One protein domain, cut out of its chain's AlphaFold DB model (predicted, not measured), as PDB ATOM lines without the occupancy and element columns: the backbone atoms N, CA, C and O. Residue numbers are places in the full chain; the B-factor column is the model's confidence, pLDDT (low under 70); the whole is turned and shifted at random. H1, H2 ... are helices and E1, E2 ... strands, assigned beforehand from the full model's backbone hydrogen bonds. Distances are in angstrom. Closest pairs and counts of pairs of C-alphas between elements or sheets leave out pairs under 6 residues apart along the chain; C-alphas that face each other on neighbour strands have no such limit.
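This is residues 112 to 205 of the 322 residues of an uncharacterized protein of Fusarium vanettenii (strain ATCC MYA-4622 / CBS 123669 / FGSC 9596 / NRRL 45880 / 77-13-4) (UniProt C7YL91). A curled, strongly twisted sheet of four strands, like part of a barrel, has H2, the last helix of the printed part, packed across one face, mainly over E2 and E1. The short helix H1 sits beyond the end of E2, away from H2, and after it a long link, residues 146 to 170, loops out and returns to E3, with residues 146 to 153 sticking out. The printed part has 94 residues, with four named strands and two named helices in the order E1, E2, H1, E3, E4, H2; the sheet order is E3, E2, E1, E4, antiparallel throughout. The class is mixed, helices and strands, with under half of the residues in named elements. The whole is compact, with a radius of gyration of the C-alphas of 13.1 A and spans of 35 by 30 by 21 A.

E1, residues 112 to 117, and E2, residues 130 to 136, form a hairpin of antiparallel inner strands; N 112 and O 133 are 2.9 A apart, and N 133 and O 112 2.8 A, within hydrogen-bond range. H1, residues 138 to 145, follows E2 by a tight link and is not on the sheet. The edge strand E3, residues 171 to 175, is antiparallel to E2, with N 134 and O 173 within hydrogen-bond range at 2.8 A. The other edge strand, E4, residues 187 to 189, is antiparallel to E1, with N 116 and O 188 within range at 2.9 A. H2, residues 195 to 205, is on the sheet at a height of 7.3 A, making two layers, a helix on one face of a sheet. It lies over E2; the closest C-alphas of the two are those of Asp 134 and Ala 202, 5.6 A apart. On the local plane it stands at 61 degrees to E2, only just across the strands. H1 and H2 are apart. Every O i to N i+4 pair is within hydrogen-bond range in H2, and 3 of 4 are in H1.

E1 begins at C-alpha 112 (-0.801, -4.465, -5.731) and is 14.4 A long. E2 is 19.1 A long, H1 10.3 A, E3 12.5 A and E4 6.3 A. H2 is 15.3 A long and ends at C-alpha 205 (3.977, -7.613, -2.846).

The two C-alphas farthest apart, those of Glu 147 and Gly 192, are 38.9 A apart. The printed part has no cut. The links E1 to E2, H1 to E3 and E3 to E4 are long. The mean pLDDT of the printed part is 76.7, and residues 120 to 125 and 138 to 169 of the model are under 70.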
ATOM      1  N   ALA A 112       0.138  -3.518  -5.150       92.00
ATOM      2  CA  ALA A 112      -0.801  -4.465  -5.731       92.00
ATOM      3  C   ALA A 112      -1.808  -3.739  -6.627       92.00
ATOM      4  O   ALA A 112      -2.539  -2.871  -6.155       92.00
ATOM      5  N   GLN A 113      -1.923  -4.138  -7.896       93.88
ATOM      6  CA  GLN A 113      -3.061  -3.728  -8.721       93.88
ATOM      7  C   GLN A 113      -4.328  -4.424  -8.213       93.88
ATOM      8  O   GLN A 113      -4.395  -5.654  -8.100       93.88
ATOM      9  N   VAL A 114      -5.341  -3.633  -7.889       93.50
ATOM     10  CA  VAL A 114      -6.530  -4.098  -7.155       93.50
ATOM     11  C   VAL A 114      -7.829  -3.768  -7.874       93.50
ATOM     12  O   VAL A 114      -8.865  -4.364  -7.569       93.50
ATOM     13  N   GLY A 115      -7.778  -2.865  -8.851       93.38
ATOM     14  CA  GLY A 115      -8.968  -2.344  -9.492       93.38
ATOM     15  C   GLY A 115      -8.684  -1.320 -10.578       93.38
ATOM     16  O   GLY A 115      -7.576  -1.265 -11.120       93.38
ATOM     17  N   VAL A 116      -9.702  -0.516 -10.862       94.25
ATOM     18  CA  VAL A 116      -9.656   0.608 -11.798       94.25
ATOM     19  C   VAL A 116     -10.308   1.856 -11.197       94.25
ATOM     20  O   VAL A 116     -11.022   1.762 -10.196       94.25
ATOM     21  N   LEU A 117     -10.058   3.019 -11.795       90.81
ATOM     22  CA  LEU A 117     -10.682   4.285 -11.405       90.81
ATOM     23  C   LEU A 117     -12.143   4.376 -11.875       90.81
ATOM     24  O   LEU A 117     -12.423   4.189 -13.060       90.81
ATOM     25  N   LEU A 118     -13.050   4.699 -10.944       87.06
ATOM     26  CA  LEU A 118     -14.482   4.943 -11.192       87.06
ATOM     27  C   LEU A 118     -14.750   6.312 -11.813       87.06
ATOM     28  O   LEU A 118     -15.627   6.462 -12.661       87.06
ATOM     29  N   THR A 119     -14.029   7.315 -11.331       78.31
ATOM     30  CA  THR A 119     -14.184   8.719 -11.695       78.31
ATOM     31  C   THR A 119     -12.810   9.342 -11.776       78.31
ATOM     32  O   THR A 119     -11.908   8.927 -11.049       78.31
ATOM     33  N   ASP A 120     -12.673  10.339 -12.635       67.88
ATOM     34  CA  ASP A 120     -11.460  11.127 -12.737       67.88
ATOM     35  C   ASP A 120     -11.316  12.004 -11.477       67.88
ATOM     36  O   ASP A 120     -12.161  12.870 -11.242       67.88
ATOM     37  N   PRO A 121     -10.320  11.756 -10.609       64.06
ATOM     38  CA  PRO A 121     -10.120  12.560  -9.413       64.06
ATOM     39  C   PRO A 121      -9.510  13.937  -9.721       64.06
ATOM     40  O   PRO A 121      -9.482  14.777  -8.822       64.06
ATOM     41  N   THR A 122      -9.007  14.171 -10.941       65.50
ATOM     42  CA  THR A 122      -8.219  15.364 -11.300       65.50
ATOM     43  C   THR A 122      -8.614  16.018 -12.632       65.50
ATOM     44  O   THR A 122      -7.909  16.919 -13.068       65.50
ATOM     45  N   ASP A 123      -9.708  15.595 -13.278       64.69
ATOM     46  CA  ASP A 123     -10.077  15.947 -14.670       64.69
ATOM     47  C   ASP A 123      -8.975  15.632 -15.726       64.69
ATOM     48  O   ASP A 123      -9.054  16.065 -16.879       64.69
ATOM     49  N   GLU A 124      -7.949  14.862 -15.339       62.62
ATOM     50  CA  GLU A 124      -6.798  14.456 -16.161       62.62
ATOM     51  C   GLU A 124      -6.548  12.935 -16.161       62.62
ATOM     52  O   GLU A 124      -5.669  12.447 -16.876       62.62
ATOM     53  N   ALA A 125      -7.277  12.163 -15.354       62.56
ATOM     54  CA  ALA A 125      -7.103  10.725 -15.249       62.56
ATOM     55  C   ALA A 125      -8.033   9.972 -16.205       62.56
ATOM     56  O   ALA A 125      -9.256  10.119 -16.190       62.56
ATOM     57  N   ASP A 126      -7.452   9.056 -16.977       73.06
ATOM     58  CA  ASP A 126      -8.226   8.158 -17.824       73.06
ATOM     59  C   ASP A 126      -9.185   7.311 -16.968       73.06
ATOM     60  O   ASP A 126      -8.770   6.520 -16.114       73.06
ATOM     61  N   LEU A 127     -10.494   7.446 -17.208       77.56
ATOM     62  CA  LEU A 127     -11.488   6.538 -16.635       77.56
ATOM     63  C   LEU A 127     -11.104   5.091 -16.961       77.56
ATOM     64  O   LEU A 127     -10.663   4.784 -18.068       77.56
ATOM     65  N   ALA A 128     -11.296   4.196 -15.992       84.00
ATOM     66  CA  ALA A 128     -10.832   2.812 -16.047       84.00
ATOM     67  C   ALA A 128      -9.296   2.613 -16.032       84.00
ATOM     68  O   ALA A 128      -8.834   1.486 -16.242       84.00
ATOM     69  N   ALA A 129      -8.496   3.643 -15.723       89.19
ATOM     70  CA  ALA A 129      -7.070   3.460 -15.455       89.19
ATOM     71  C   ALA A 129      -6.839   2.544 -14.235       89.19
ATOM     72  O   ALA A 129      -7.663   2.523 -13.315       89.19
ATOM     73  N   PRO A 130      -5.726   1.787 -14.191       92.81
ATOM     74  CA  PRO A 130      -5.408   0.913 -13.069       92.81
ATOM     75  C   PRO A 130      -5.287   1.657 -11.735       92.81
ATOM     76  O   PRO A 130      -4.594   2.668 -11.629       92.81
ATOM     77  N   ALA A 131      -5.908   1.090 -10.703       91.94
ATOM     78  CA  ALA A 131      -5.765   1.524  -9.321       91.94
ATOM     79  C   ALA A 131      -4.965   0.494  -8.518       91.94
ATOM     80  O   ALA A 131      -5.163  -0.727  -8.634       91.94
ATOM     81  N   PHE A 132      -4.085   1.004  -7.665       93.38
ATOM     82  CA  PHE A 132      -3.137   0.231  -6.880       93.38
ATOM     83  C   PHE A 132      -3.351   0.447  -5.384       93.38
ATOM     84  O   PHE A 132      -3.825   1.496  -4.951       93.38
ATOM     85  N   LEU A 133      -2.982  -0.559  -4.598       92.00
ATOM     86  CA  LEU A 133      -2.880  -0.482  -3.149       92.00
ATOM     87  C   LEU A 133      -1.434  -0.743  -2.739       92.00
ATOM     88  O   LEU A 133      -0.855  -1.769  -3.097       92.00
ATOM     89  N   ASP A 134      -0.883   0.190  -1.981       89.75
ATOM     90  CA  ASP A 134       0.478   0.195  -1.463       89.75
ATOM     91  C   ASP A 134       0.476  -0.024   0.055       89.75
ATOM     92  O   ASP A 134      -0.539   0.215   0.722       89.75
ATOM     93  N   VAL A 135       1.612  -0.459   0.594       88.56
ATOM     94  CA  VAL A 135       1.880  -0.509   2.035       88.56
ATOM     95  C   VAL A 135       3.029   0.438   2.332       88.56
ATOM     96  O   VAL A 135       4.109   0.295   1.772       88.56
ATOM     97  N   MET A 136       2.800   1.382   3.239       83.12
ATOM     98  CA  MET A 136       3.795   2.363   3.646       83.12
ATOM     99  C   MET A 136       4.172   2.156   5.108       83.12
ATOM    100  O   MET A 136       3.313   2.222   5.988       83.12
ATOM    101  N   LEU A 137       5.457   1.907   5.358       80.38
ATOM    102  CA  LEU A 137       6.046   1.834   6.698       80.38
ATOM    103  C   LEU A 137       6.429   3.246   7.207       80.38
ATOM    104  O   LEU A 137       6.503   4.187   6.410       80.38
ATOM    105  N   PRO A 138       6.683   3.449   8.514       68.94
ATOM    106  CA  PRO A 138       6.732   4.794   9.093       68.94
ATOM    107  C   PRO A 138       7.982   5.567   8.669       68.94
ATOM    108  O   PRO A 138       7.913   6.765   8.414       68.94
ATOM    109  N   SER A 139       9.108   4.866   8.527       66.12
ATOM    110  CA  SER A 139      10.366   5.440   8.044       66.12
ATOM    111  C   SER A 139      10.244   6.016   6.630       66.12
ATOM    112  O   SER A 139      10.929   6.977   6.290       66.12
ATOM    113  N   GLU A 140       9.347   5.468   5.807       68.69
ATOM    114  CA  GLU A 140       9.055   5.987   4.469       68.69
ATOM    115  C   GLU A 140       8.150   7.208   4.530       68.69
ATOM    116  O   GLU A 140       8.408   8.200   3.848       68.69
ATOM    117  N   PHE A 141       7.113   7.142   5.361       65.31
ATOM    118  CA  PHE A 141       6.128   8.203   5.496       65.31
ATOM    119  C   PHE A 141       6.776   9.543   5.853       65.31
ATOM    120  O   PHE A 141       6.529  10.540   5.179       65.31
ATOM    121  N   GLU A 142       7.660   9.562   6.852       65.00
ATOM    122  CA  GLU A 142       8.365  10.783   7.255       65.00
ATOM    123  C   GLU A 142       9.255  11.332   6.131       65.00
ATOM    124  O   GLU A 142       9.334  12.540   5.942       65.00
ATOM    125  N   SER A 143       9.880  10.463   5.330       66.31
ATOM    126  CA  SER A 143      10.741  10.895   4.223       66.31
ATOM    127  C   SER A 143       9.977  11.417   3.000       66.31
ATOM    128  O   SER A 143      10.478  12.289   2.294       66.31
ATOM    129  N   VAL A 144       8.786  10.871   2.727       64.56
ATOM    130  CA  VAL A 144       7.992  11.202   1.533       64.56
ATOM    131  C   VAL A 144       6.996  12.326   1.821       64.56
ATOM    132  O   VAL A 144       6.735  13.148   0.945       64.56
ATOM    133  N   TYR A 145       6.446  12.376   3.036       64.75
ATOM    134  CA  TYR A 145       5.353  13.277   3.413       64.75
ATOM    135  C   TYR A 145       5.644  14.139   4.652       64.75
ATOM    136  O   TYR A 145       4.820  14.996   4.988       64.75
ATOM    137  N   GLY A 146       6.790  13.952   5.319       63.97
ATOM    138  CA  GLY A 146       7.203  14.770   6.460       63.97
ATOM    139  C   GLY A 146       7.411  16.239   6.083       63.97
ATOM    140  O   GLY A 146       7.918  16.562   5.015       63.97
ATOM    141  N   GLU A 147       6.964  17.126   6.972       54.69
ATOM    142  CA  GLU A 147       6.987  18.597   6.861       54.69
ATOM    143  C   GLU A 147       6.266  19.224   5.648       54.69
ATOM    144  O   GLU A 147       6.479  20.395   5.331       54.69
ATOM    145  N   GLY A 148       5.358  18.504   4.982       56.78
ATOM    146  CA  GLY A 148       4.442  19.144   4.033       56.78
ATOM    147  C   GLY A 148       3.346  19.967   4.742       56.78
ATOM    148  O   GLY A 148       2.989  19.646   5.879       56.78
ATOM    149  N   PRO A 149       2.790  21.015   4.097       50.12
ATOM    150  CA  PRO A 149       1.726  21.874   4.631       50.12
ATOM    151  C   PRO A 149       0.369  21.153   4.593       50.12
ATOM    152  O   PRO A 149      -0.580  21.588   3.942       50.12
ATOM    153  N   TRP A 150       0.297  19.986   5.220       58.47
ATOM    154  CA  TRP A 150      -0.918  19.193   5.283       58.47
ATOM    155  C   TRP A 150      -1.747  19.709   6.465       58.47
ATOM    156  O   TRP A 150      -1.561  19.286   7.603       58.47
ATOM    157  N   ASP A 151      -2.626  20.678   6.193       53.19
ATOM    158  CA  ASP A 151      -3.550  21.257   7.184       53.19
ATOM    159  C   ASP A 151      -4.615  20.248   7.669       53.19
ATOM    160  O   ASP A 151      -5.279  20.468   8.683       53.19
ATOM    161  N   GLU A 152      -4.767  19.120   6.968       55.28
ATOM    162  CA  GLU A 152      -5.651  18.019   7.343       55.28
ATOM    163  C   GLU A 152      -4.851  16.903   8.019       55.28
ATOM    164  O   GLU A 152      -3.765  16.528   7.570       55.28
ATOM    165  N   ALA A 153      -5.396  16.354   9.111       53.81
ATOM    166  CA  ALA A 153      -4.823  15.187   9.760       53.81
ATOM    167  C   ALA A 153      -4.747  14.060   8.724       53.81
ATOM    168  O   ALA A 153      -5.757  13.471   8.358       53.81
ATOM    169  N   ILE A 154      -3.531  13.768   8.259       54.34
ATOM    170  CA  ILE A 154      -3.239  12.806   7.185       54.34
ATOM    171  C   ILE A 154      -3.836  11.416   7.490       54.34
ATOM    172  O   ILE A 154      -4.011  10.604   6.599       54.34
ATOM    173  N   TRP A 155      -4.202  11.156   8.743       52.81
ATOM    174  CA  TRP A 155      -4.791   9.916   9.235       52.81
ATOM    175  C   TRP A 155      -6.307   9.795   9.054       52.81
ATOM    176  O   TRP A 155      -6.847   8.750   9.409       52.81
ATOM    177  N   ASP A 156      -6.994  10.818   8.542       51.91
ATOM    178  CA  ASP A 156      -8.440  10.730   8.351       51.91
ATOM    179  C   ASP A 156      -8.768   9.754   7.205       51.91
ATOM    180  O   ASP A 156      -8.151   9.769   6.135       51.91
ATOM    181  N   ASP A 157      -9.746   8.884   7.456       52.62
ATOM    182  CA  ASP A 157     -10.053   7.586   6.816       52.62
ATOM    183  C   ASP A 157     -10.232   7.621   5.268       52.62
ATOM    184  O   ASP A 157     -10.379   6.594   4.599       52.62
ATOM    185  N   THR A 158     -10.204   8.811   4.661       51.84
ATOM    186  CA  THR A 158     -10.567   9.084   3.263       51.84
ATOM    187  C   THR A 158      -9.438   8.873   2.245       51.84
ATOM    188  O   THR A 158      -9.720   8.428   1.127       51.84
ATOM    189  N   LEU A 159      -8.173   9.125   2.606       54.84
ATOM    190  CA  LEU A 159      -7.010   8.996   1.702       54.84
ATOM    191  C   LEU A 159      -6.220   7.678   1.889       54.84
ATOM    192  O   LEU A 159      -5.639   7.168   0.932       54.84
ATOM    193  N   TRP A 160      -6.251   7.059   3.077       58.97
ATOM    194  CA  TRP A 160      -5.272   6.024   3.472       58.97
ATOM    195  C   TRP A 160      -5.853   4.641   3.784       58.97
ATOM    196  O   TRP A 160      -5.596   4.041   4.826       58.97
ATOM    197  N   GLY A 161      -6.648   4.066   2.876       55.28
ATOM    198  CA  GLY A 161      -7.074   2.664   3.055       55.28
ATOM    199  C   GLY A 161      -8.210   2.448   4.048       55.28
ATOM    200  O   GLY A 161      -8.810   1.362   4.044       55.28
ATOM    201  N   GLY A 162      -8.534   3.482   4.813       49.09
ATOM    202  CA  GLY A 162      -9.713   3.597   5.638       49.09
ATOM    203  C   GLY A 162      -9.840   2.469   6.665       49.09
ATOM    204  O   GLY A 162     -10.676   1.575   6.489       49.09
ATOM    205  N   ASP A 163      -8.911   2.360   7.608       56.12
ATOM    206  CA  ASP A 163      -9.070   1.427   8.719       56.12
ATOM    207  C   ASP A 163      -8.611   2.132   9.996       56.12
ATOM    208  O   ASP A 163      -7.417   2.156  10.286       56.12
ATOM    209  N   ASP A 164      -9.569   2.642  10.777       54.53
ATOM    210  CA  ASP A 164      -9.409   3.195  12.140       54.53
ATOM    211  C   ASP A 164      -8.586   2.299  13.098       54.53
ATOM    212  O   ASP A 164      -8.283   2.659  14.238       54.53
ATOM    213  N   SER A 165      -8.280   1.072  12.670       56.75
ATOM    214  CA  SER A 165      -7.502   0.069  13.383       56.75
ATOM    215  C   SER A 165      -6.016   0.017  12.999       56.75
ATOM    216  O   SER A 165      -5.262  -0.707  13.652       56.75
ATOM    217  N   CYS A 166      -5.567   0.754  11.976       55.50
ATOM    218  CA  CYS A 166      -4.155   0.789  11.606       55.50
ATOM    219  C   CYS A 166      -3.358   1.608  12.642       55.50
ATOM    220  O   CYS A 166      -3.719   2.746  12.944       55.50
ATOM    221  N   PRO A 167      -2.282   1.052  13.227       58.94
ATOM    222  CA  PRO A 167      -1.433   1.812  14.136       58.94
ATOM    223  C   PRO A 167      -0.780   2.990  13.391       58.94
ATOM    224  O   PRO A 167      -0.551   2.891  12.186       58.94
ATOM    225  N   PRO A 168      -0.367   4.059  14.099       61.00
ATOM    226  CA  PRO A 168       0.234   5.258  13.495       61.00
ATOM    227  C   PRO A 168       1.580   5.000  12.798       61.00
ATOM    228  O   PRO A 168       2.221   5.919  12.304       61.00
ATOM    229  N   THR A 169       2.054   3.755  12.808       65.50
ATOM    230  CA  THR A 169       3.350   3.359  12.282       65.50
ATOM    231  C   THR A 169       3.282   2.770  10.881       65.50
ATOM    232  O   THR A 169       4.326   2.606  10.284       65.50
ATOM    233  N   TRP A 170       2.127   2.425  10.314       74.94
ATOM    234  CA  TRP A 170       2.072   2.011   8.908       74.94
ATOM    235  C   TRP A 170       0.670   2.197   8.339       74.94
ATOM    236  O   TRP A 170      -0.318   2.166   9.073       74.94
ATOM    237  N   ALA A 171       0.578   2.377   7.026       78.25
ATOM    238  CA  ALA A 171      -0.680   2.669   6.356       78.25
ATOM    239  C   ALA A 171      -0.812   1.919   5.032       78.25
ATOM    240  O   ALA A 171       0.174   1.544   4.393       78.25
ATOM    241  N   TYR A 172      -2.058   1.736   4.606       85.62
ATOM    242  CA  TYR A 172      -2.356   1.398   3.224       85.62
ATOM    243  C   TYR A 172      -2.566   2.682   2.436       85.62
ATOM    244  O   TYR A 172      -3.298   3.559   2.889       85.62
ATOM    245  N   LEU A 173      -2.001   2.775   1.239       86.12
ATOM    246  CA  LEU A 173      -2.191   3.939   0.379       86.12
ATOM    247  C   LEU A 173      -2.750   3.515  -0.972       86.12
ATOM    248  O   LEU A 173      -2.172   2.668  -1.651       86.12
ATOM    249  N   TRP A 174      -3.874   4.103  -1.373       88.25
ATOM    250  CA  TRP A 174      -4.367   3.938  -2.737       88.25
ATOM    251  C   TRP A 174      -3.573   4.836  -3.667       88.25
ATOM    252  O   TRP A 174      -3.334   5.998  -3.341       88.25
ATOM    253  N   ARG A 175      -3.178   4.306  -4.823       88.75
ATOM    254  CA  ARG A 175      -2.429   5.053  -5.833       88.75
ATOM    255  C   ARG A 175      -2.980   4.833  -7.233       88.75
ATOM    256  O   ARG A 175      -3.495   3.753  -7.532       88.75
ATOM    257  N   ASP A 176      -2.855   5.840  -8.085       89.38
ATOM    258  CA  ASP A 176      -3.088   5.702  -9.524       89.38
ATOM    259  C   ASP A 176      -1.881   5.043 -10.222       89.38
ATOM    260  O   ASP A 176      -0.898   4.656  -9.586       89.38
ATOM    261  N   GLN A 177      -1.942   4.912 -11.547       89.62
ATOM    262  CA  GLN A 177      -0.848   4.372 -12.366       89.62
ATOM    263  C   GLN A 177       0.427   5.227 -12.399       89.62
ATOM    264  O   GLN A 177       1.475   4.735 -12.816       89.62
ATOM    265  N   TYR A 178       0.353   6.479 -11.953       87.44
ATOM    266  CA  TYR A 178       1.477   7.406 -11.856       87.44
ATOM    267  C   TYR A 178       2.060   7.463 -10.435       87.44
ATOM    268  O   TYR A 178       3.101   8.080 -10.214       87.44
ATOM    269  N   GLY A 179       1.431   6.774  -9.478       86.50
ATOM    270  CA  GLY A 179       1.830   6.738  -8.078       86.50
ATOM    271  C   GLY A 179       1.218   7.856  -7.232       86.50
ATOM    272  O   GLY A 179       1.559   7.956  -6.051       86.50
ATOM    273  N   HIS A 180       0.317   8.677  -7.777       85.00
ATOM    274  CA  HIS A 180      -0.351   9.729  -7.015       85.00
ATOM    275  C   HIS A 180      -1.363   9.134  -6.032       85.00
ATOM    276  O   HIS A 180      -2.028   8.152  -6.369       85.00
ATOM    277  N   PRO A 181      -1.483   9.700  -4.819       84.25
ATOM    278  CA  PRO A 181      -2.423   9.221  -3.814       84.25
ATOM    279  C   PRO A 181      -3.877   9.381  -4.284       84.25
ATOM    280  O   PRO A 181      -4.235  10.376  -4.910       84.25
ATOM    281  N   LEU A 182      -4.727   8.412  -3.941       83.69
ATOM    282  CA  LEU A 182      -6.147   8.389  -4.285       83.69
ATOM    283  C   LEU A 182      -7.022   8.232  -3.046       83.69
ATOM    284  O   LEU A 182      -6.662   7.544  -2.092       83.69
ATOM    285  N   LYS A 183      -8.239   8.772  -3.105       84.25
ATOM    286  CA  LYS A 183      -9.280   8.387  -2.149       84.25
ATOM    287  C   LYS A 183      -9.794   6.991  -2.467       84.25
ATOM    288  O   LYS A 183      -9.943   6.622  -3.634       84.25
ATOM    289  N   ARG A 184     -10.151   6.229  -1.427       86.62
ATOM    290  CA  ARG A 184     -10.709   4.878  -1.613       86.62
ATOM    291  C   ARG A 184     -11.933   4.903  -2.523       86.62
ATOM    292  O   ARG A 184     -12.074   4.005  -3.343       86.62
ATOM    293  N   GLU A 185     -12.828   5.869  -2.359       87.56
ATOM    294  CA  GLU A 185     -14.107   5.953  -3.081       87.56
ATOM    295  C   GLU A 185     -13.969   6.001  -4.609       87.56
ATOM    296  O   GLU A 185     -14.884   5.577  -5.307       87.56
ATOM    297  N   PHE A 186     -12.803   6.399  -5.128       88.56
ATOM    298  CA  PHE A 186     -12.523   6.422  -6.565       88.56
ATOM    299  C   PHE A 186     -12.109   5.066  -7.143       88.56
ATOM    300  O   PHE A 186     -11.891   4.964  -8.345       88.56
ATOM    301  N   VAL A 187     -12.003   4.017  -6.322       89.94
ATOM    302  CA  VAL A 187     -11.502   2.705  -6.750       89.94
ATOM    303  C   VAL A 187     -12.630   1.679  -6.867       89.94
ATOM    304  O   VAL A 187     -13.238   1.273  -5.868       89.94
ATOM    305  N   GLU A 188     -12.844   1.162  -8.073       93.81
ATOM    306  CA  GLU A 188     -13.635  -0.046  -8.310       93.81
ATOM    307  C   GLU A 188     -12.738  -1.274  -8.219       93.81
ATOM    308  O   GLU A 188     -11.751  -1.383  -8.941       93.81
ATOM    309  N   PHE A 189     -13.073  -2.228  -7.349       93.94
ATOM    310  CA  PHE A 189     -12.317  -3.475  -7.285       93.94
ATOM    311  C   PHE A 189     -12.556  -4.342  -8.517       93.94
ATOM    312  O   PHE A 189     -13.686  -4.495  -8.977       93.94
ATOM    313  N   ALA A 190     -11.496  -5.004  -8.983       94.81
ATOM    314  CA  ALA A 190     -11.634  -6.044  -9.992       94.81
ATOM    315  C   ALA A 190     -12.589  -7.155  -9.508       94.81
ATOM    316  O   ALA A 190     -12.690  -7.439  -8.311       94.81
ATOM    317  N   HIS A 191     -13.275  -7.818 -10.445       95.19
ATOM    318  CA  HIS A 191     -14.254  -8.855 -10.119       95.19
ATOM    319  C   HIS A 191     -13.667  -9.933  -9.185       95.19
ATOM    320  O   HIS A 191     -12.622 -10.521  -9.465       95.19
ATOM    321  N   GLY A 192     -14.338 -10.183  -8.055       93.06
ATOM    322  CA  GLY A 192     -13.907 -11.156  -7.042       93.06
ATOM    323  C   GLY A 192     -12.796 -10.677  -6.094       93.06
ATOM    324  O   GLY A 192     -12.400 -11.420  -5.191       93.06
ATOM    325  N   VAL A 193     -12.293  -9.448  -6.242       93.94
ATOM    326  CA  VAL A 193     -11.331  -8.849  -5.307       93.94
ATOM    327  C   VAL A 193     -12.083  -8.125  -4.192       93.94
ATOM    328  O   VAL A 193     -12.833  -7.184  -4.421       93.94
ATOM    329  N   THR A 194     -11.881  -8.571  -2.955       92.69
ATOM    330  CA  THR A 194     -12.383  -7.889  -1.754       92.69
ATOM    331  C   THR A 194     -11.326  -6.927  -1.201       92.69
ATOM    332  O   THR A 194     -10.141  -7.059  -1.513       92.69
ATOM    333  N   LYS A 195     -11.720  -6.013  -0.302       88.44
ATOM    334  CA  LYS A 195     -10.776  -5.132   0.419       88.44
ATOM    335  C   LYS A 195      -9.687  -5.932   1.143       88.44
ATOM    336  O   LYS A 195      -8.515  -5.586   1.057       88.44
ATOM    337  N   ASN A 196     -10.053  -7.035   1.795       88.12
ATOM    338  CA  ASN A 196      -9.094  -7.886   2.504       88.12
ATOM    339  C   ASN A 196      -8.145  -8.607   1.539       88.12
ATOM    340  O   ASN A 196      -6.949  -8.685   1.809       88.12
ATOM    341  N   ASN A 197      -8.649  -9.072   0.391       91.19
ATOM    342  CA  ASN A 197      -7.806  -9.673  -0.646       91.19
ATOM    343  C   ASN A 197      -6.815  -8.647  -1.210       91.19
ATOM    344  O   ASN A 197      -5.650  -8.975  -1.411       91.19
ATOM    345  N   ALA A 198      -7.262  -7.410  -1.441       91.06
ATOM    346  CA  ALA A 198      -6.411  -6.307  -1.877       91.06
ATOM    347  C   ALA A 198      -5.295  -6.017  -0.860       91.06
ATOM    348  O   ALA A 198      -4.125  -5.999  -1.232       91.06
ATOM    349  N   LYS A 199      -5.640  -5.885   0.428       89.56
ATOM    350  CA  LYS A 199      -4.681  -5.671   1.525       89.56
ATOM    351  C   LYS A 199      -3.641  -6.791   1.626       89.56
ATOM    352  O   LYS A 199      -2.446  -6.521   1.663       89.56
ATOM    353  N   ALA A 200      -4.088  -8.047   1.602       90.25
ATOM    354  CA  ALA A 200      -3.196  -9.203   1.649       90.25
ATOM    355  C   ALA A 200      -2.239  -9.252   0.445       90.25
ATOM    356  O   ALA A 200      -1.067  -9.584   0.606       90.25
ATOM    357  N   ARG A 201      -2.718  -8.888  -0.754       93.00
ATOM    358  CA  ARG A 201      -1.870  -8.766  -1.950       93.00
ATOM    359  C   ARG A 201      -0.846  -7.642  -1.809       93.00
ATOM    360  O   ARG A 201       0.305  -7.868  -2.152       93.00
ATOM    361  N   ALA A 202      -1.247  -6.481  -1.293       91.81
ATOM    362  CA  ALA A 202      -0.343  -5.352  -1.082       91.81
ATOM    363  C   ALA A 202       0.786  -5.710  -0.101       91.81
ATOM    364  O   ALA A 202       1.947  -5.482  -0.412       91.81
ATOM    365  N   ILE A 203       0.471  -6.369   1.024       91.50
ATOM    366  CA  ILE A 203       1.483  -6.876   1.972       91.50
ATOM    367  C   ILE A 203       2.429  -7.866   1.295       91.50
ATOM    368  O   ILE A 203       3.643  -7.735   1.410       91.50
ATOM    369  N   ALA A 204       1.882  -8.865   0.595       91.94
ATOM    370  CA  ALA A 204       2.699  -9.890  -0.044       91.94
ATOM    371  C   ALA A 204       3.651  -9.287  -1.087       91.94
ATOM    372  O   ALA A 204       4.803  -9.709  -1.189       91.94
ATOM    373  N   GLU A 205       3.177  -8.296  -1.842       92.50
ATOM    374  CA  GLU A 205       3.977  -7.613  -2.846       92.50
ATOM    375  C   GLU A 205       5.034  -6.707  -2.207       92.50
ATOM    376  O   GLU A 205       6.200  -6.787  -2.595       92.50
TER     377      GLU A 205